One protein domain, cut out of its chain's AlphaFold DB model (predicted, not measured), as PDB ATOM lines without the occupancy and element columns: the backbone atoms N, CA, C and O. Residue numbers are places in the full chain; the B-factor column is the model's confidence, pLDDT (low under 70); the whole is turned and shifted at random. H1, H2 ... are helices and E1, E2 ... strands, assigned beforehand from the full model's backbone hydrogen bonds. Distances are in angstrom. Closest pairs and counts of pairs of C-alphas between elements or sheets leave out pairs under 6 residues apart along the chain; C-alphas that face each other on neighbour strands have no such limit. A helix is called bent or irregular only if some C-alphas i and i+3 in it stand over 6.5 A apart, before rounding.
ATOM      1  N   LEU A  10      13.212 -14.138 -11.486       95.75
ATOM      2  CA  LEU A  10      12.643 -15.109 -10.555       95.75
ATOM      3  C   LEU A  10      13.663 -16.215 -10.292       95.75
ATOM      4  O   LEU A  10      14.281 -16.722 -11.229       95.75
ATOM      5  N   THR A  11      13.792 -16.641  -9.038       97.62
ATOM      6  CA  THR A  11      14.548 -17.848  -8.696       97.62
ATOM      7  C   THR A  11      13.680 -18.797  -7.902       97.62
ATOM      8  O   THR A  11      13.161 -18.431  -6.856       97.62
ATOM      9  N   PHE A  12      13.565 -20.034  -8.364       98.12
ATOM     10  CA  PHE A  12      12.925 -21.131  -7.651       98.12
ATOM     11  C   PHE A  12      14.026 -21.918  -6.963       98.12
ATOM     12  O   PHE A  12      14.904 -22.448  -7.644       98.12
ATOM     13  N   GLY A  13      14.030 -21.914  -5.636       98.12
ATOM     14  CA  GLY A  13      15.082 -22.508  -4.826       98.12
ATOM     15  C   GLY A  13      14.543 -23.569  -3.884       98.12
ATOM     16  O   GLY A  13      13.417 -23.459  -3.405       98.12
ATOM     17  N   ASP A  14      15.382 -24.558  -3.612       98.56
ATOM     18  CA  ASP A  14      15.166 -25.579  -2.590       98.56
ATOM     19  C   ASP A  14      16.522 -26.002  -1.999       98.56
ATOM     20  O   ASP A  14      17.575 -25.881  -2.651       98.56
ATOM     21  N   THR A  15      16.515 -26.444  -0.742       98.56
ATOM     22  CA  THR A  15      17.689 -26.962  -0.042       98.56
ATOM     23  C   THR A  15      17.426 -28.317   0.599       98.56
ATOM     24  O   THR A  15      16.528 -28.487   1.421       98.56
ATOM     25  N   GLU A  16      18.345 -29.254   0.371       98.44
ATOM     26  CA  GLU A  16      18.372 -30.495   1.135       98.44
ATOM     27  C   GLU A  16      19.243 -30.343   2.375       98.44
ATOM     28  O   GLU A  16      20.377 -29.844   2.338       98.44
ATOM     29  N   CYS A  17      18.710 -30.820   3.498       98.38
ATOM     30  CA  CYS A  17      19.328 -30.667   4.804       98.38
ATOM     31  C   CYS A  17      19.514 -32.008   5.507       98.38
ATOM     32  O   CYS A  17      18.651 -32.879   5.481       98.38
ATOM     33  N   ILE A  18      20.617 -32.140   6.243       98.31
ATOM     34  CA  ILE A  18      20.860 -33.315   7.093       98.31
ATOM     35  C   ILE A  18      20.013 -33.308   8.376       98.31
ATOM     36  O   ILE A  18      20.083 -34.252   9.156       98.31
ATOM     37  N   SER A  19      19.263 -32.234   8.643       97.19
ATOM     38  CA  SER A  19      18.422 -32.071   9.831       97.19
ATOM     39  C   SER A  19      17.385 -30.960   9.647       97.19
ATOM     40  O   SER A  19      17.635 -29.970   8.959       97.19
ATOM     41  N   LEU A  20      16.257 -31.059  10.358       95.75
ATOM     42  CA  LEU A  20      15.294 -29.957  10.499       95.75
ATOM     43  C   LEU A  20      15.732 -28.896  11.520       95.75
ATOM     44  O   LEU A  20      15.132 -27.820  11.576       95.75
ATOM     45  N   ARG A  21      16.760 -29.173  12.335       93.44
ATOM     46  CA  ARG A  21      17.311 -28.187  13.273       93.44
ATOM     47  C   ARG A  21      17.854 -26.989  12.497       93.44
ATOM     48  O   ARG A  21      18.516 -27.157  11.477       93.44
ATOM     49  N   SER A  22      17.604 -25.784  13.000       87.75
ATOM     50  CA  SER A  22      18.250 -24.596  12.459       87.75
ATOM     51  C   SER A  22      19.747 -24.641  12.771       87.75
ATOM     52  O   SER A  22      20.165 -24.928  13.893       87.75
ATOM     53  N   GLY A  23      20.568 -24.377  11.761       90.62
ATOM     54  CA  GLY A  23      22.016 -24.340  11.892       90.62
ATOM     55  C   GLY A  23      22.651 -23.917  10.578       90.62
ATOM     56  O   GLY A  23      22.118 -24.204   9.514       90.62
ATOM     57  N   ALA A  24      23.791 -23.234  10.646       89.69
ATOM     58  CA  ALA A  24      24.466 -22.759   9.443       89.69
ATOM     59  C   ALA A  24      25.020 -23.909   8.586       89.69
ATOM     60  O   ALA A  24      25.117 -23.758   7.385       89.69
ATOM     61  N   ARG A  25      25.362 -25.067   9.168       94.44
ATOM     62  CA  ARG A  25      26.052 -26.171   8.465       94.44
ATOM     63  C   ARG A  25      25.178 -27.410   8.230       94.44
ATOM     64  O   ARG A  25      25.683 -28.530   8.266       94.44
ATOM     65  N   VAL A  26      23.865 -27.221   8.064       97.25
ATOM     66  CA  VAL A  26      22.913 -28.333   7.855       97.25
ATOM     67  C   VAL A  26      22.554 -28.565   6.388       97.25
ATOM     68  O   VAL A  26      22.102 -29.660   6.066       97.25
ATOM     69  N   ILE A  27      22.754 -27.571   5.516       98.25
ATOM     70  CA  ILE A  27      22.548 -27.721   4.071       98.25
ATOM     71  C   ILE A  27      23.651 -28.622   3.520       98.25
ATOM     72  O   ILE A  27      24.828 -28.410   3.822       98.25
ATOM     73  N   TRP A  28      23.274 -29.599   2.700       98.44
ATOM     74  CA  TRP A  28      24.232 -30.397   1.935       98.44
ATOM     75  C   TRP A  28      24.023 -30.320   0.422       98.44
ATOM     76  O   TRP A  28      24.938 -30.644  -0.336       98.44
ATOM     77  N   GLU A  29      22.863 -29.847  -0.023       98.50
ATOM     78  CA  GLU A  29      22.568 -29.589  -1.427       98.50
ATOM     79  C   GLU A  29      21.677 -28.352  -1.562       98.50
ATOM     80  O   GLU A  29      20.768 -28.151  -0.760       98.50
ATOM     81  N   ALA A  30      21.936 -27.526  -2.571       98.56
ATOM     82  CA  ALA A  30      21.114 -26.376  -2.922       98.56
ATOM     83  C   ALA A  30      20.870 -26.364  -4.435       98.56
ATOM     84  O   ALA A  30      21.819 -26.444  -5.226       98.56
ATOM     85  N   GLY A  31      19.602 -26.284  -4.826       98.44
ATOM     86  CA  GLY A  31      19.148 -26.339  -6.209       98.44
ATOM     87  C   GLY A  31      18.376 -25.083  -6.570       98.44
ATOM     88  O   GLY A  31      17.543 -24.620  -5.796       98.44
ATOM     89  N   PHE A  32      18.660 -24.528  -7.748       98.44
ATOM     90  CA  PHE A  32      18.037 -23.294  -8.212       98.44
ATOM     91  C   PHE A  32      17.650 -23.386  -9.684       98.44
ATOM     92  O   PHE A  32      18.465 -23.782 -10.521       98.44
ATOM     93  N   VAL A  33      16.435 -22.944 -10.002       98.31
ATOM     94  CA  VAL A  33      15.979 -22.637 -11.360       98.31
ATOM     95  C   VAL A  33      15.780 -21.128 -11.448       98.31
ATOM     96  O   VAL A  33      14.922 -20.573 -10.769       98.31
ATOM     97  N   MET A  34      16.593 -20.453 -12.254       97.38
ATOM     98  CA  MET A  34      16.562 -19.001 -12.438       97.38
ATOM     99  C   MET A  34      15.897 -18.680 -13.773       97.38
ATOM    100  O   MET A  34      16.348 -19.174 -14.806       97.38
ATOM    101  N   ASP A  35      14.866 -17.844 -13.761       95.50
ATOM    102  CA  ASP A  35      14.171 -17.344 -14.945       95.50
ATOM    103  C   ASP A  35      14.346 -15.822 -15.029       95.50
ATOM    104  O   ASP A  35      13.837 -15.068 -14.197       95.50
ATOM    105  N   VAL A  36      15.102 -15.371 -16.031       92.12
ATOM    106  CA  VAL A  36      15.343 -13.948 -16.297       92.12
ATOM    107  C   VAL A  36      14.720 -13.594 -17.638       92.12
ATOM    108  O   VAL A  36      15.336 -13.772 -18.691       92.12
ATOM    109  N   GLY A  37      13.475 -13.116 -17.610       85.44
ATOM    110  CA  GLY A  37      12.749 -12.729 -18.822       85.44
ATOM    111  C   GLY A  37      12.560 -13.877 -19.821       85.44
ATOM    112  O   GLY A  37      12.675 -13.661 -21.026       85.44
ATOM    113  N   GLY A  38      12.322 -15.100 -19.334       87.56
ATOM    114  CA  GLY A  38      12.156 -16.313 -20.136       87.56
ATOM    115  C   GLY A  38      13.457 -17.071 -20.411       87.56
ATOM    116  O   GLY A  38      13.421 -18.173 -20.966       87.56
ATOM    117  N   LEU A  39      14.620 -16.518 -20.041       90.44
ATOM    118  CA  LEU A  39      15.885 -17.244 -20.097       90.44
ATOM    119  C   LEU A  39      16.056 -18.084 -18.829       90.44
ATOM    120  O   LEU A  39      16.477 -17.571 -17.792       90.44
ATOM    121  N   VAL A  40      15.781 -19.383 -18.951       95.38
ATOM    122  CA  VAL A  40      15.861 -20.339 -17.842       95.38
ATOM    123  C   VAL A  40      17.270 -20.920 -17.710       95.38
ATOM    124  O   VAL A  40      17.863 -21.384 -18.688       95.38
ATOM    125  N   ARG A  41      17.809 -20.921 -16.490       96.44
ATOM    126  CA  ARG A  41      19.078 -21.562 -16.120       96.44
ATOM    127  C   ARG A  41      18.909 -22.387 -14.858       96.44
ATOM    128  O   ARG A  41      18.090 -22.068 -14.008       96.44
ATOM    129  N   GLU A  42      19.749 -23.401 -14.712       97.81
ATOM    130  CA  GLU A  42      19.750 -24.274 -13.544       97.81
ATOM    131  C   GLU A  42      21.115 -24.273 -12.871       97.81
ATOM    132  O   GLU A  42      22.154 -24.222 -13.537       97.81
ATOM    133  N   MET A  43      21.108 -24.356 -11.545       97.88
ATOM    134  CA  MET A  43      22.308 -24.471 -10.732       97.88
ATOM    135  C   MET A  43      22.091 -25.508  -9.637       97.88
ATOM    136  O   MET A  43      21.048 -25.529  -8.989       97.88
ATOM    137  N   LEU A  44      23.100 -26.349  -9.425       98.44
ATOM    138  CA  LEU A  44      23.139 -27.327  -8.347       98.44
ATOM    139  C   LEU A  44      24.487 -27.224  -7.641       98.44
ATOM    140  O   LEU A  44      25.535 -27.304  -8.284       98.44
ATOM    141  N   VAL A  45      24.455 -27.059  -6.326       98.56
ATOM    142  CA  VAL A  45      25.647 -27.004  -5.477       98.56
ATOM    143  C   VAL A  45      25.512 -28.065  -4.395       98.56
ATOM    144  O   VAL A  45      24.472 -28.142  -3.748       98.56
ATOM    145  N   GLN A  46      26.556 -28.864  -4.181       98.56
ATOM    146  CA  GLN A  46      26.678 -29.684  -2.973       98.56
ATOM    147  C   GLN A  46      27.675 -29.044  -2.013       98.56
ATOM    148  O   GLN A  46      28.691 -28.493  -2.435       98.56
ATOM    149  N   ILE A  47      27.373 -29.121  -0.721       98.50
ATOM    150  CA  ILE A  47      28.143 -28.529   0.378       98.50
ATOM    151  C   ILE A  47      28.373 -29.633   1.407       98.50
ATOM    152  O   ILE A  47      27.470 -30.410   1.697       98.50
ATOM    153  N   ARG A  48      29.575 -29.743   1.965       98.25
ATOM    154  CA  ARG A  48      29.884 -30.710   3.018       98.25
ATOM    155  C   ARG A  48      29.268 -30.238   4.341       98.25
ATOM    156  O   ARG A  48      29.747 -29.252   4.912       98.25
ATOM    157  N   PRO A  49      28.244 -30.933   4.864       97.81
ATOM    158  CA  PRO A  49      27.569 -30.507   6.083       97.81
ATOM    159  C   PRO A  49      28.353 -30.933   7.337       97.81
ATOM    160  O   PRO A  49      29.278 -31.748   7.279       97.81
ATOM    161  N   ASP A  50      27.955 -30.419   8.502       96.56
ATOM    162  CA  ASP A  50      28.432 -30.913   9.800       96.56
ATOM    163  C   ASP A  50      27.623 -32.141  10.246       96.56
ATOM    164  O   ASP A  50      26.531 -32.032  10.810       96.56
ATOM    165  N   MET A  51      28.191 -33.328  10.038       97.50
ATOM    166  CA  MET A  51      27.527 -34.603  10.336       97.50
ATOM    167  C   MET A  51      27.193 -34.820  11.821       97.50
ATOM    168  O   MET A  51      26.399 -35.709  12.126       97.50
ATOM    169  N   SER A  52      27.729 -34.023  12.755       96.62
ATOM    170  CA  SER A  52      27.353 -34.115  14.177       96.62
ATOM    171  C   SER A  52      25.893 -33.714  14.448       96.62
ATOM    172  O   SER A  52      25.324 -34.081  15.478       96.62
ATOM    173  N   MET A  53      25.273 -32.999  13.504       94.88
ATOM    174  CA  MET A  53      23.892 -32.521  13.576       94.88
ATOM    175  C   MET A  53      22.901 -33.408  12.817       94.88
ATOM    176  O   MET A  53      21.707 -33.096  12.800       94.88
ATOM    177  N   ALA A  54      23.378 -34.484  12.189       97.56
ATOM    178  CA  ALA A  54      22.571 -35.297  11.296       97.56
ATOM    179  C   ALA A  54      21.413 -35.993  12.028       97.56
ATOM    180  O   ALA A  54      21.590 -36.624  13.072       97.56
ATOM    181  N   ASP A  55      20.227 -35.899  11.439       97.75
ATOM    182  CA  ASP A  55      19.060 -36.690  11.795       97.75
ATOM    183  C   ASP A  55      18.946 -37.879  10.823       97.75
ATOM    184  O   ASP A  55      18.847 -37.663   9.613       97.75
ATOM    185  N   PRO A  56      18.946 -39.140  11.304       97.94
ATOM    186  CA  PRO A  56      18.883 -40.309  10.427       97.94
ATOM    187  C   PRO A  56      17.683 -40.299   9.479       97.94
ATOM    188  O   PRO A  56      17.805 -40.749   8.341       97.94
ATOM    189  N   ARG A  57      16.538 -39.759   9.921       97.94
ATOM    190  CA  ARG A  57      15.339 -39.693   9.086       97.94
ATOM    191  C   ARG A  57      15.490 -38.659   7.971       97.94
ATOM    192  O   ARG A  57      15.126 -38.964   6.839       97.94
ATOM    193  N   SER A  58      16.061 -37.486   8.250       97.38
ATOM    194  CA  SER A  58      16.420 -36.516   7.206       97.38
ATOM    195  C   SER A  58      17.369 -37.114   6.163       97.38
ATOM    196  O   SER A  58      17.118 -36.954   4.973       97.38
ATOM    197  N   LEU A  59      18.412 -37.847   6.581       98.06
ATOM    198  CA  LEU A  59      19.362 -38.486   5.656       98.06
ATOM    199  C   LEU A  59      18.706 -39.541   4.751       98.06
ATOM    200  O   LEU A  59      19.075 -39.660   3.584       98.06
ATOM    201  N   GLU A  60      17.759 -40.310   5.295       97.94
ATOM    202  CA  GLU A  60      16.985 -41.303   4.545       97.94
ATOM    203  C   GLU A  60      16.081 -40.629   3.505       97.94
ATOM    204  O   GLU A  60      16.113 -41.007   2.338       97.94
ATOM    205  N   ILE A  61      15.314 -39.606   3.911       96.25
ATOM    206  CA  ILE A  61      14.372 -38.892   3.033       96.25
ATOM    207  C   ILE A  61      15.098 -38.259   1.842       96.25
ATOM    208  O   ILE A  61      14.688 -38.463   0.702       96.25
ATOM    209  N   CYS A  62      16.199 -37.543   2.088       96.19
ATOM    210  CA  CYS A  62      16.953 -36.860   1.031       96.19
ATOM    211  C   CYS A  62      17.934 -37.780   0.278       96.19
ATOM    212  O   CYS A  62      18.600 -37.353  -0.670       96.19
ATOM    213  N   ARG A  63      18.025 -39.059   0.680       97.56
ATOM    214  CA  ARG A  63      18.924 -40.073   0.103       97.56
ATOM    215  C   ARG A  63      20.396 -39.646   0.124       97.56
ATOM    216  O   ARG A  63      21.142 -39.877  -0.828       97.56
ATOM    217  N   PHE A  64      20.837 -39.044   1.231       97.94
ATOM    218  CA  PHE A  64      22.191 -38.497   1.373       97.94
ATOM    219  C   PHE A  64      23.283 -39.519   1.018       97.94
ATOM    220  O   PHE A  64      24.178 -39.229   0.231       97.94
ATOM    221  N   GLY A  65      23.191 -40.742   1.555       97.38
ATOM    222  CA  GLY A  65      24.198 -41.790   1.337       97.38
ATOM    223  C   GLY A  65      24.294 -42.297  -0.106       97.38
ATOM    224  O   GLY A  65      25.303 -42.891  -0.473       97.38
ATOM    225  N   GLU A  66      23.268 -42.055  -0.921       96.50
ATOM    226  CA  GLU A  66      23.234 -42.436  -2.335       96.50
ATOM    227  C   GLU A  66      23.758 -41.316  -3.242       96.50
ATOM    228  O   GLU A  66      24.245 -41.584  -4.339       96.50
ATOM    229  N   ARG A  67      23.637 -40.058  -2.799       96.06
ATOM    230  CA  ARG A  67      23.745 -38.876  -3.667       96.06
ATOM    231  C   ARG A  67      24.863 -37.912  -3.311       96.06
ATOM    232  O   ARG A  67      25.252 -37.105  -4.156       96.06
ATOM    233  N   PHE A  68      25.357 -37.947  -2.078       97.50
ATOM    234  CA  PHE A  68      26.455 -37.088  -1.669       97.50
ATOM    235  C   PHE A  68      27.733 -37.494  -2.409       97.50
ATOM    236  O   PHE A  68      28.243 -38.601  -2.233       97.50
ATOM    237  N   ALA A  69      28.242 -36.600  -3.255       96.56
ATOM    238  CA  ALA A  69      29.268 -36.925  -4.243       96.56
ATOM    239  C   ALA A  69      30.608 -36.209  -4.009       96.56
ATOM    240  O   ALA A  69      31.536 -36.378  -4.805       96.56
ATOM    241  N   LEU A  70      30.738 -35.409  -2.944       97.06
ATOM    242  CA  LEU A  70      31.971 -34.669  -2.667       97.06
ATOM    243  C   LEU A  70      33.082 -35.599  -2.142       97.06
ATOM    244  O   LEU A  70      32.919 -36.184  -1.063       97.06
ATOM    245  N   PRO A  71      34.248 -35.682  -2.814       95.69
ATOM    246  CA  PRO A  71      35.405 -36.422  -2.311       95.69
ATOM    247  C   PRO A  71      35.931 -35.853  -0.992       95.69
ATOM    248  O   PRO A  71      35.776 -34.662  -0.722       95.69
ATOM    249  N   ASP A  72      36.613 -36.676  -0.197       95.50
ATOM    250  CA  ASP A  72      37.260 -36.227   1.039       95.50
ATOM    251  C   ASP A  72      38.185 -35.024   0.794       95.50
ATOM    252  O   ASP A  72      38.958 -34.991  -0.164       95.50
ATOM    253  N   GLY A  73      38.095 -34.021   1.672       95.12
ATOM    254  CA  GLY A  73      38.851 -32.770   1.562       95.12
ATOM    255  C   GLY A  73      38.251 -31.719   0.619       95.12
ATOM    256  O   GLY A  73      38.815 -30.635   0.516       95.12
ATOM    257  N   VAL A  74      37.124 -32.004  -0.045       97.62
ATOM    258  CA  VAL A  74      36.351 -31.010  -0.810       97.62
ATOM    259  C   VAL A  74      35.201 -30.483   0.046       97.62
ATOM    260  O   VAL A  74      34.368 -31.275   0.501       97.62
ATOM    261  N   ASP A  75      35.151 -29.165   0.244       97.69
ATOM    262  CA  ASP A  75      34.145 -28.499   1.083       97.69
ATOM    263  C   ASP A  75      32.825 -28.275   0.350       97.69
ATOM    264  O   ASP A  75      31.760 -28.460   0.930       97.69
ATOM    265  N   ALA A  76      32.875 -27.894  -0.922       98.31
ATOM    266  CA  ALA A  76      31.701 -27.708  -1.757       98.31
ATOM    267  C   ALA A  76      32.034 -27.980  -3.227       98.31
ATOM    268  O   ALA A  76      33.201 -28.071  -3.613       98.31
ATOM    269  N   ALA A  77      31.014 -28.099  -4.069       98.00
ATOM    270  CA  ALA A  77      31.207 -28.125  -5.508       98.00
ATOM    271  C   ALA A  77      29.979 -27.662  -6.285       98.00
ATOM    272  O   ALA A  77      28.841 -27.935  -5.901       98.00
ATOM    273  N   LEU A  78      30.234 -27.048  -7.442       97.69
ATOM    274  CA  LEU A  78      29.236 -26.927  -8.495       97.69
ATOM    275  C   LEU A  78      29.048 -28.298  -9.152       97.69
ATOM    276  O   LEU A  78      30.012 -28.930  -9.602       97.69
ATOM    277  N   MET A  79      27.799 -28.733  -9.233       97.25
ATOM    278  CA  MET A  79      27.406 -30.037  -9.749       97.25
ATOM    279  C   MET A  79      26.761 -29.897 -11.125       97.25
ATOM    280  O   MET A  79      26.166 -28.874 -11.460       97.25
ATOM    281  N   HIS A  80      26.852 -30.946 -11.936       94.62
ATOM    282  CA  HIS A  80      26.138 -31.011 -13.201       94.62
ATOM    283  C   HIS A  80      24.641 -31.250 -12.922       94.62
ATOM    284  O   HIS A  80      24.326 -32.295 -12.350       94.62
ATOM    285  N   PRO A  81      23.722 -30.374 -13.377       87.38
ATOM    286  CA  PRO A  81      22.288 -30.447 -13.061       87.38
ATOM    287  C   PRO A  81      21.613 -31.795 -13.361       87.38
ATOM    288  O   PRO A  81      20.746 -32.240 -12.618       87.38
ATOM    289  N   GLU A  82      22.001 -32.453 -14.456       88.69
ATOM    290  CA  GLU A  82      21.433 -33.757 -14.841       88.69
ATOM    291  C   GLU A  82      22.248 -34.954 -14.337       88.69
ATOM    292  O   GLU A  82      21.707 -35.888 -13.760       88.69
ATOM    293  N   ALA A  83      23.564 -34.947 -14.560       85.81
ATOM    294  CA  ALA A  83      24.422 -36.088 -14.258       85.81
ATOM    295  C   ALA A  83      24.783 -36.231 -12.769       85.81
ATOM    296  O   ALA A  83      25.436 -37.208 -12.415       85.81
ATOM    297  N   GLY A  84      24.471 -35.241 -11.921       81.12
ATOM    298  CA  GLY A  84      24.785 -35.268 -10.485       81.12
ATOM    299  C   GLY A  84      26.282 -35.376 -10.165       81.12
ATOM    300  O   GLY A  84      26.662 -35.663  -9.035       81.12
ATOM    301  N   ARG A  85      27.155 -35.172 -11.159       88.44
ATOM    302  CA  ARG A  85      28.610 -35.277 -11.013       88.44
ATOM    303  C   ARG A  85      29.226 -33.918 -10.730       88.44
ATOM    304  O   ARG A  85      28.789 -32.911 -11.286       88.44
ATOM    305  N   MET A  86      30.277 -33.913  -9.921       92.31
ATOM    306  CA  MET A  86      31.069 -32.718  -9.648       92.31
ATOM    307  C   MET A  86      31.646 -32.139 -10.946       92.31
ATOM    308  O   MET A  86      32.238 -32.864 -11.749       92.31
ATOM    309  N   VAL A  87      31.477 -30.830 -11.138       89.81
ATOM    310  CA  VAL A  87      32.047 -30.073 -12.262       89.81
ATOM    311  C   VAL A  87      33.226 -29.240 -11.780       89.81
ATOM    312  O   VAL A  87      34.297 -29.298 -12.380       89.81
ATOM    313  N   VAL A  88      33.040 -28.493 -10.686       94.19
ATOM    314  CA  VAL A  88      34.053 -27.585 -10.135       94.19
ATOM    315  C   VAL A  88      34.082 -27.730  -8.613       94.19
ATOM    316  O   VAL A  88      33.068 -27.416  -7.990       94.19
ATOM    317  N   PRO A  89      35.187 -28.197  -8.000       97.00
ATOM    318  CA  PRO A  89      35.351 -28.129  -6.552       97.00
ATOM    319  C   PRO A  89      35.504 -26.668  -6.119       97.00
ATOM    320  O   PRO A  89      36.134 -25.877  -6.819       97.00
ATOM    321  N   LEU A  90      34.937 -26.328  -4.969       97.19
ATOM    322  CA  LEU A  90      34.902 -24.978  -4.415       97.19
ATOM    323  C   LEU A  90      35.273 -25.026  -2.932       97.19
ATOM    324  O   LEU A  90      34.913 -25.968  -2.219       97.19
ATOM    325  N   ALA A  91      35.943 -23.981  -2.453       97.50
ATOM    326  CA  ALA A  91      35.939 -23.683  -1.028       97.50
ATOM    327  C   ALA A  91      34.523 -23.265  -0.589       97.50
ATOM    328  O   ALA A  91      33.732 -22.749  -1.383       97.50
ATOM    329  N   GLU A  92      34.200 -23.435   0.694       96.00
ATOM    330  CA  GLU A  92      32.856 -23.129   1.212       96.00
ATOM    331  C   GLU A  92      32.452 -21.657   0.983       96.00
ATOM    332  O   GLU A  92      31.328 -21.372   0.572       96.00
ATOM    333  N   ALA A  93      33.395 -20.720   1.149       95.75
ATOM    334  CA  ALA A  93      33.168 -19.296   0.889       95.75
ATOM    335  C   ALA A  93      32.949 -18.980  -0.603       95.75
ATOM    336  O   ALA A  93      32.141 -18.119  -0.938       95.75
ATOM    337  N   GLU A  94      33.620 -19.698  -1.509       96.94
ATOM    338  CA  GLU A  94      33.421 -19.530  -2.955       96.94
ATOM    339  C   GLU A  94      32.034 -20.024  -3.375       96.94
ATOM    340  O   GLU A  94      31.352 -19.366  -4.159       96.94
ATOM    341  N   ALA A  95      31.575 -21.147  -2.815       97.56
ATOM    342  CA  ALA A  95      30.209 -21.617  -3.023       97.56
ATOM    343  C   ALA A  95      29.175 -20.598  -2.518       97.56
ATOM    344  O   ALA A  95      28.153 -20.385  -3.174       97.56
ATOM    345  N   ALA A  96      29.449 -19.934  -1.390       96.69
ATOM    346  CA  ALA A  96      28.576 -18.894  -0.853       96.69
ATOM    347  C   ALA A  96      28.477 -17.683  -1.788       96.69
ATOM    348  O   ALA A  96      27.373 -17.210  -2.050       96.69
ATOM    349  N   GLU A  97      29.596 -17.228  -2.354       95.38
ATOM    350  CA  GLU A  97      29.625 -16.153  -3.355       95.38
ATOM    351  C   GLU A  97      28.877 -16.532  -4.643       95.38
ATOM    352  O   GLU A  97      28.129 -15.719  -5.195       95.38
ATOM    353  N   VAL A  98      29.022 -17.777  -5.113       96.00
ATOM    354  CA  VAL A  98      28.294 -18.291  -6.287       96.00
ATOM    355  C   VAL A  98      26.784 -18.277  -6.042       96.00
ATOM    356  O   VAL A  98      26.037 -17.739  -6.861       96.00
ATOM    357  N   ILE A  99      26.333 -18.808  -4.902       96.94
ATOM    358  CA  ILE A  99      24.911 -18.826  -4.535       96.94
ATOM    359  C   ILE A  99      24.378 -17.403  -4.347       96.94
ATOM    360  O   ILE A  99      23.326 -17.066  -4.889       96.94
ATOM    361  N   ALA A 100      25.112 -16.539  -3.644       95.50
ATOM    362  CA  ALA A 100      24.708 -15.152  -3.450       95.50
ATOM    363  C   ALA A 100      24.618 -14.386  -4.777       95.50
ATOM    364  O   ALA A 100      23.717 -13.578  -4.971       95.50
ATOM    365  N   THR A 101      25.515 -14.662  -5.723       92.94
ATOM    366  CA  THR A 101      25.458 -14.058  -7.057       92.94
ATOM    367  C   THR A 101      24.246 -14.544  -7.846       92.94
ATOM    368  O   THR A 101      23.578 -13.727  -8.471       92.94
ATOM    369  N   ALA A 102      23.935 -15.841  -7.799       92.56
ATOM    370  CA  ALA A 102      22.788 -16.414  -8.502       92.56
ATOM    371  C   ALA A 102      21.443 -15.884  -7.985       92.56
ATOM    372  O   ALA A 102      20.506 -15.712  -8.755       92.56
ATOM    373  N   LEU A 103      21.363 -15.612  -6.682       94.62
ATOM    374  CA  LEU A 103      20.147 -15.122  -6.045       94.62
ATOM    375  C   LEU A 103      19.989 -13.600  -6.124       94.62
ATOM    376  O   LEU A 103      18.899 -13.116  -5.822       94.62
ATOM    377  N   ARG A 104      21.038 -12.870  -6.533       92.56
ATOM    378  CA  ARG A 104      21.111 -11.403  -6.514       92.56
ATOM    379  C   ARG A 104      19.971 -10.750  -7.297       92.56
ATOM    380  O   ARG A 104      19.815 -11.009  -8.484       92.56
ATOM    381  N   ASP A 105      19.252  -9.847  -6.635       90.19
ATOM    382  CA  ASP A 105      18.151  -9.057  -7.200       90.19
ATOM    383  C   ASP A 105      17.001  -9.923  -7.756       90.19
ATOM    384  O   ASP A 105      16.259  -9.497  -8.641       90.19
ATOM    385  N   THR A 106      16.838 -11.145  -7.232       93.62
ATOM    386  CA  THR A 106      15.762 -12.066  -7.632       93.62
ATOM    387  C   THR A 106      14.661 -12.158  -6.577       93.62
ATOM    388  O   THR A 106      14.888 -11.956  -5.379       93.62
ATOM    389  N   HIS A 107      13.450 -12.504  -7.011       94.94
ATOM    390  CA  HIS A 107      12.400 -12.970  -6.110       94.94
ATOM    391  C   HIS A 107      12.565 -14.472  -5.873       94.94
ATOM    392  O   HIS A 107      12.535 -15.251  -6.827       94.94
ATOM    393  N   LEU A 108      12.728 -14.875  -4.610       96.69
ATOM    394  CA  LEU A 108      12.860 -16.283  -4.243       96.69
ATOM    395  C   LEU A 108      11.479 -16.940  -4.124       96.69
ATOM    396  O   LEU A 108      10.653 -16.529  -3.309       96.69
ATOM    397  N   PHE A 109      11.263 -17.984  -4.908       97.81
ATOM    398  CA  PHE A 109      10.102 -18.862  -4.895       97.81
ATOM    399  C   PHE A 109      10.509 -20.269  -4.465       97.81
ATOM    400  O   PHE A 109      11.662 -20.663  -4.621       97.81
ATOM    401  N   GLY A 110       9.557 -21.044  -3.965       97.75
ATOM    402  CA  GLY A 110       9.769 -22.449  -3.625       97.75
ATOM    403  C   GLY A 110       8.532 -23.059  -2.983       97.75
ATOM    404  O   GLY A 110       7.497 -22.395  -2.877       97.75
ATOM    405  N   VAL A 111       8.650 -24.314  -2.566       96.94
ATOM    406  CA  VAL A 111       7.655 -25.021  -1.752       96.94
ATOM    407  C   VAL A 111       8.075 -24.866  -0.294       96.94
ATOM    408  O   VAL A 111       9.154 -25.305   0.078       96.94
ATOM    409  N   VAL A 112       7.270 -24.192   0.535       96.56
ATOM    410  CA  VAL A 112       7.672 -23.792   1.898       96.56
ATOM    411  C   VAL A 112       8.996 -22.991   1.922       96.56
ATOM    412  O   VAL A 112       9.841 -23.196   2.796       96.56
ATOM    413  N   PRO A 113       9.190 -21.983   1.047       97.31
ATOM    414  CA  PRO A 113      10.496 -21.352   0.811       97.31
ATOM    415  C   PRO A 113      11.038 -20.572   2.016       97.31
ATOM    416  O   PRO A 113      12.209 -20.202   2.058       97.31
ATOM    417  N   SER A 114      10.198 -20.302   3.019       96.25
ATOM    418  CA  SER A 114      10.644 -19.746   4.303       96.25
ATOM    419  C   SER A 114      11.645 -20.661   5.022       96.25
ATOM    420  O   SER A 114      12.531 -20.173   5.728       96.25
ATOM    421  N   PHE A 115      11.529 -21.979   4.828       96.56
ATOM    422  CA  PHE A 115      12.440 -22.976   5.368       96.56
ATOM    423  C   PHE A 115      13.834 -22.835   4.748       96.56
ATOM    424  O   PHE A 115      14.819 -22.739   5.492       96.56
ATOM    425  N   ASP A 116      13.907 -22.780   3.421       97.50
ATOM    426  CA  ASP A 116      15.144 -22.682   2.641       97.50
ATOM    427  C   ASP A 116      15.805 -21.322   2.805       97.50
ATOM    428  O   ASP A 116      16.997 -21.244   3.100       97.50
ATOM    429  N   ALA A 117      15.022 -20.243   2.712       96.12
ATOM    430  CA  ALA A 117      15.511 -18.877   2.871       96.12
ATOM    431  C   ALA A 117      16.227 -18.687   4.216       96.12
ATOM    432  O   ALA A 117      17.325 -18.138   4.254       96.12
ATOM    433  N   LEU A 118      15.656 -19.203   5.315       95.50
ATOM    434  CA  LEU A 118      16.284 -19.139   6.637       95.50
ATOM    435  C   LEU A 118      17.626 -19.886   6.675       95.50
ATOM    436  O   LEU A 118      18.585 -19.423   7.293       95.50
ATOM    437  N   ARG A 119      17.710 -21.061   6.047       96.38
ATOM    438  CA  ARG A 119      18.926 -21.892   6.056       96.38
ATOM    439  C   ARG A 119      20.021 -21.290   5.203       96.38
ATOM    440  O   ARG A 119      21.160 -21.202   5.664       96.38
ATOM    441  N   LEU A 120      19.660 -20.827   4.010       96.31
ATOM    442  CA  LEU A 120      20.554 -20.089   3.133       96.31
ATOM    443  C   LEU A 120      21.057 -18.829   3.833       96.31
ATOM    444  O   LEU A 120      22.257 -18.597   3.843       96.31
ATOM    445  N   GLU A 121      20.191 -18.062   4.497       95.12
ATOM    446  CA  GLU A 121      20.600 -16.875   5.253       95.12
ATOM    447  C   GLU A 121      21.605 -17.216   6.364       95.12
ATOM    448  O   GLU A 121      22.644 -16.562   6.479       95.12
ATOM    449  N   LEU A 122      21.335 -18.245   7.176       95.62
ATOM    450  CA  LEU A 122      22.244 -18.669   8.248       95.62
ATOM    451  C   LEU A 122      23.597 -19.139   7.704       95.62
ATOM    452  O   LEU A 122      24.636 -18.795   8.273       95.62
ATOM    453  N   TRP A 123      23.592 -19.916   6.621       96.44
ATOM    454  CA  TRP A 123      24.816 -20.406   5.997       96.44
ATOM    455  C   TRP A 123      25.602 -19.273   5.330       96.44
ATOM    456  O   TRP A 123      26.777 -19.094   5.640       96.44
ATOM    457  N   LEU A 124      24.959 -18.436   4.510       96.12
ATOM    458  CA  LEU A 124      25.597 -17.295   3.846       96.12
ATOM    459  C   LEU A 124      26.199 -16.314   4.857       96.12
ATOM    460  O   LEU A 124      27.324 -15.864   4.665       96.12
ATOM    461  N   ARG A 125      25.514 -16.033   5.973       95.19
ATOM    462  CA  ARG A 125      26.079 -15.222   7.067       95.19
ATOM    463  C   ARG A 125      27.336 -15.839   7.663       95.19
ATOM    464  O   ARG A 125      28.287 -15.117   7.953       95.19
ATOM    465  N   ALA A 126      27.343 -17.155   7.865       95.75
ATOM    466  CA  ALA A 126      28.498 -17.851   8.415       95.75
ATOM    467  C   ALA A 126      29.701 -17.823   7.459       95.75
ATOM    468  O   ALA A 126      30.824 -17.657   7.926       95.75
ATOM    469  N   GLN A 127      29.468 -17.941   6.146       95.88
ATOM    470  CA  GLN A 127      30.545 -17.998   5.150       95.88
ATOM    471  C   GLN A 127      31.046 -16.625   4.700       95.88
ATOM    472  O   GLN A 127      32.248 -16.429   4.538       95.88
ATOM    473  N   LEU A 128      30.143 -15.663   4.506       94.38
ATOM    474  CA  LEU A 128      30.482 -14.325   4.014       94.38
ATOM    475  C   LEU A 128      30.827 -13.355   5.155       94.38
ATOM    476  O   LEU A 128      31.413 -12.296   4.919       94.38
ATOM    477  N   GLY A 129      30.491 -13.698   6.403       93.81
ATOM    478  CA  GLY A 129      30.845 -12.920   7.588       93.81
ATOM    479  C   GLY A 129      30.376 -11.468   7.491       93.81
ATOM    480  O   GLY A 129      29.198 -11.195   7.269       93.81
ATOM    481  N   SER A 130      31.305 -10.520   7.637       91.62
ATOM    482  CA  SER A 130      31.007  -9.083   7.556       91.62
ATOM    483  C   SER A 130      30.579  -8.605   6.167       91.62
ATOM    484  O   SER A 130      30.037  -7.508   6.062       91.62
ATOM    485  N   SER A 131      30.835  -9.385   5.113       88.94
ATOM    486  CA  SER A 131      30.370  -9.068   3.758       88.94
ATOM    487  C   SER A 131      28.874  -9.334   3.587       88.94
ATOM    488  O   SER A 131      28.273  -8.798   2.662       88.94
ATOM    489  N   TYR A 132      28.262 -10.118   4.484       90.12
ATOM    490  CA  TYR A 132      26.815 -10.281   4.530       90.12
ATOM    491  C   TYR A 132      26.171  -9.124   5.303       90.12
ATOM    492  O   TYR A 132      26.278  -9.027   6.528       90.12
ATOM    493  N   THR A 133      25.433  -8.274   4.605       84.38
ATOM    494  CA  THR A 133      24.545  -7.259   5.172       84.38
ATOM    495  C   THR A 133      23.098  -7.563   4.788       84.38
ATOM    496  O   THR A 133      22.822  -8.377   3.912       84.38
ATOM    497  N   TRP A 134      22.133  -6.920   5.446       75.94
ATOM    498  CA  TRP A 134      20.728  -7.031   5.035       75.94
ATOM    499  C   TRP A 134      20.491  -6.419   3.642       75.94
ATOM    500  O   TRP A 134      19.622  -6.885   2.918       75.94
ATOM    501  N   GLU A 135      21.294  -5.421   3.255       75.38
ATOM    502  CA  GLU A 135      21.309  -4.817   1.912       75.38
ATOM    503  C   GLU A 135      21.958  -5.743   0.877       75.38
ATOM    504  O   GLU A 135      21.719  -5.600  -0.316       75.38
ATOM    505  N   SER A 136      22.788  -6.686   1.331       73.12
ATOM    506  CA  SER A 136      23.431  -7.695   0.496       73.12
ATOM    507  C   SER A 136      22.741  -9.057   0.578       73.12
ATOM    508  O   SER A 136      23.300 -10.027   0.059       73.12
ATOM    509  N   ALA A 137      21.589  -9.162   1.256       77.38
ATOM    510  CA  ALA A 137      20.753 -10.348   1.148       77.38
ATOM    511  C   ALA A 137      20.450 -10.516  -0.344       77.38
ATOM    512  O   ALA A 137      19.967  -9.567  -0.966       77.38
ATOM    513  N   PRO A 138      20.821 -11.649  -0.957       83.69
ATOM    514  CA  PRO A 138      20.895 -11.653  -2.403       83.69
ATOM    515  C   PRO A 138      19.496 -11.656  -3.026       83.69
ATOM    516  O   PRO A 138      19.310 -11.060  -4.075       83.69
ATOM    517  N   TRP A 139      18.486 -12.198  -2.349       88.56
ATOM    518  CA  TRP A 139      17.097 -12.165  -2.808       88.56
ATOM    519  C   TRP A 139      16.270 -11.053  -2.144       88.56
ATOM    520  O   TRP A 139      16.586 -10.554  -1.061       88.56
ATOM    521  N   HIS A 140      15.142 -10.716  -2.769       88.06
ATOM    522  CA  HIS A 140      14.124  -9.856  -2.172       88.06
ATOM    523  C   HIS A 140      13.604 -10.462  -0.856       88.06
ATOM    524  O   HIS A 140      13.219 -11.626  -0.823       88.06
ATOM    525  N   TYR A 141      13.524  -9.671   0.222       85.44
ATOM    526  CA  TYR A 141      13.262 -10.122   1.606       85.44
ATOM    527  C   TYR A 141      12.005 -10.987   1.826       85.44
ATOM    528  O   TYR A 141      11.846 -11.586   2.888       85.44
TER     529      TYR A 141
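This is residues 10 to 141 of the 305 residues of an uncharacterized protein of Frankia alni (strain ACN14a) (UniProt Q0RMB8). A twisted sheet of six strands has two helices over one face: H3 along its strands and H4 across E1 and E2. Two short helices, H1 and H2, sit with their loops beyond one end of the long strands E1, E2 and E3. The printed part has 132 residues with four named helices and six named strands, in the order E1 E2 E3 H1 H2 E4 E5 H3 E6 H4. The mixed sheet runs E5 E4 E3 E2 E1 E6, and the class is mixed, helices and strands. The whole is compact, with a radius of gyration of the C-alphas of 13.9 A and spans of 37 by 31 by 28 A.

E1, residues 10 to 17, begins with C-alpha 10 at (12.643, -15.109, -10.555) and is 22.9 A long from first to last C-alpha. E2, residues 27 to 36, is 25.6 A long, and E3, residues 39 to 47, is 26.4 A long. H1 is residues 56 to 61, H2 residues 64 to 67, E4 residues 76 to 79 and E5 residues 86 to 90. H3, residues 92 to 103, is 16.7 A long and begins with C-alpha 92 at (32.856, -23.129, 1.212). E6 is residues 107 to 110. H4, residues 113 to 131, is 23.5 A long and ends with C-alpha 131 at (30.370, -9.068, 3.758); it has a kink of 59 degrees near residue 125 and is irregular, with C-alphas 127 and 130 9.2 A apart.

E1, E2 and E3 form a meander, each strand the antiparallel neighbour of the one before. E1 and E2 are a hairpin, with N 12 and O 33 2.8 A apart; E2 and E3 are another, with N 34 and O 41 2.8 A apart. E4 is antiparallel to E3, with N 79 and O 44 at 2.8 A, and forms a hairpin with E5, with N 90 and O 76 at 2.8 A. Edge strand E6 is parallel to E1, with N 109 and O 11 at 2.8 A. H1 and H2 only graze the sheet. H3 and H4 are on the same face, making two layers, helices on one face of a sheet. H3, at a height of 8.6 A over the sheet, lies over E3 and only just over E4, on which 3 of its C-alphas fall; it runs along the strands, at 22 degrees to E3 on the local plane. H4, at a height of 10.1 A, lies over E2 and E1 and is only just not over E6, on which 2 of its C-alphas fall; it runs across the strands, at 88 degrees to E1 on the local plane. H4 touches H3 with residues 123 to 128 alone, at a steep tilt of 56 degrees, opposite ways; their closest C-alphas, of Ala 93 and Gln 127, are 5.2 A apart. Every O i to N i+4 pair is within hydrogen-bond range in H1 and H3, against 13 of 15 in H4; H2 is too short for such a pair.

The two C-alphas farthest apart, those of Gly 37 and Ser 52, are 41.9 A apart. The printed part has no cut, and no link is long. Mean pLDDT of the printed part is 94.6, and no printed residue is under 70.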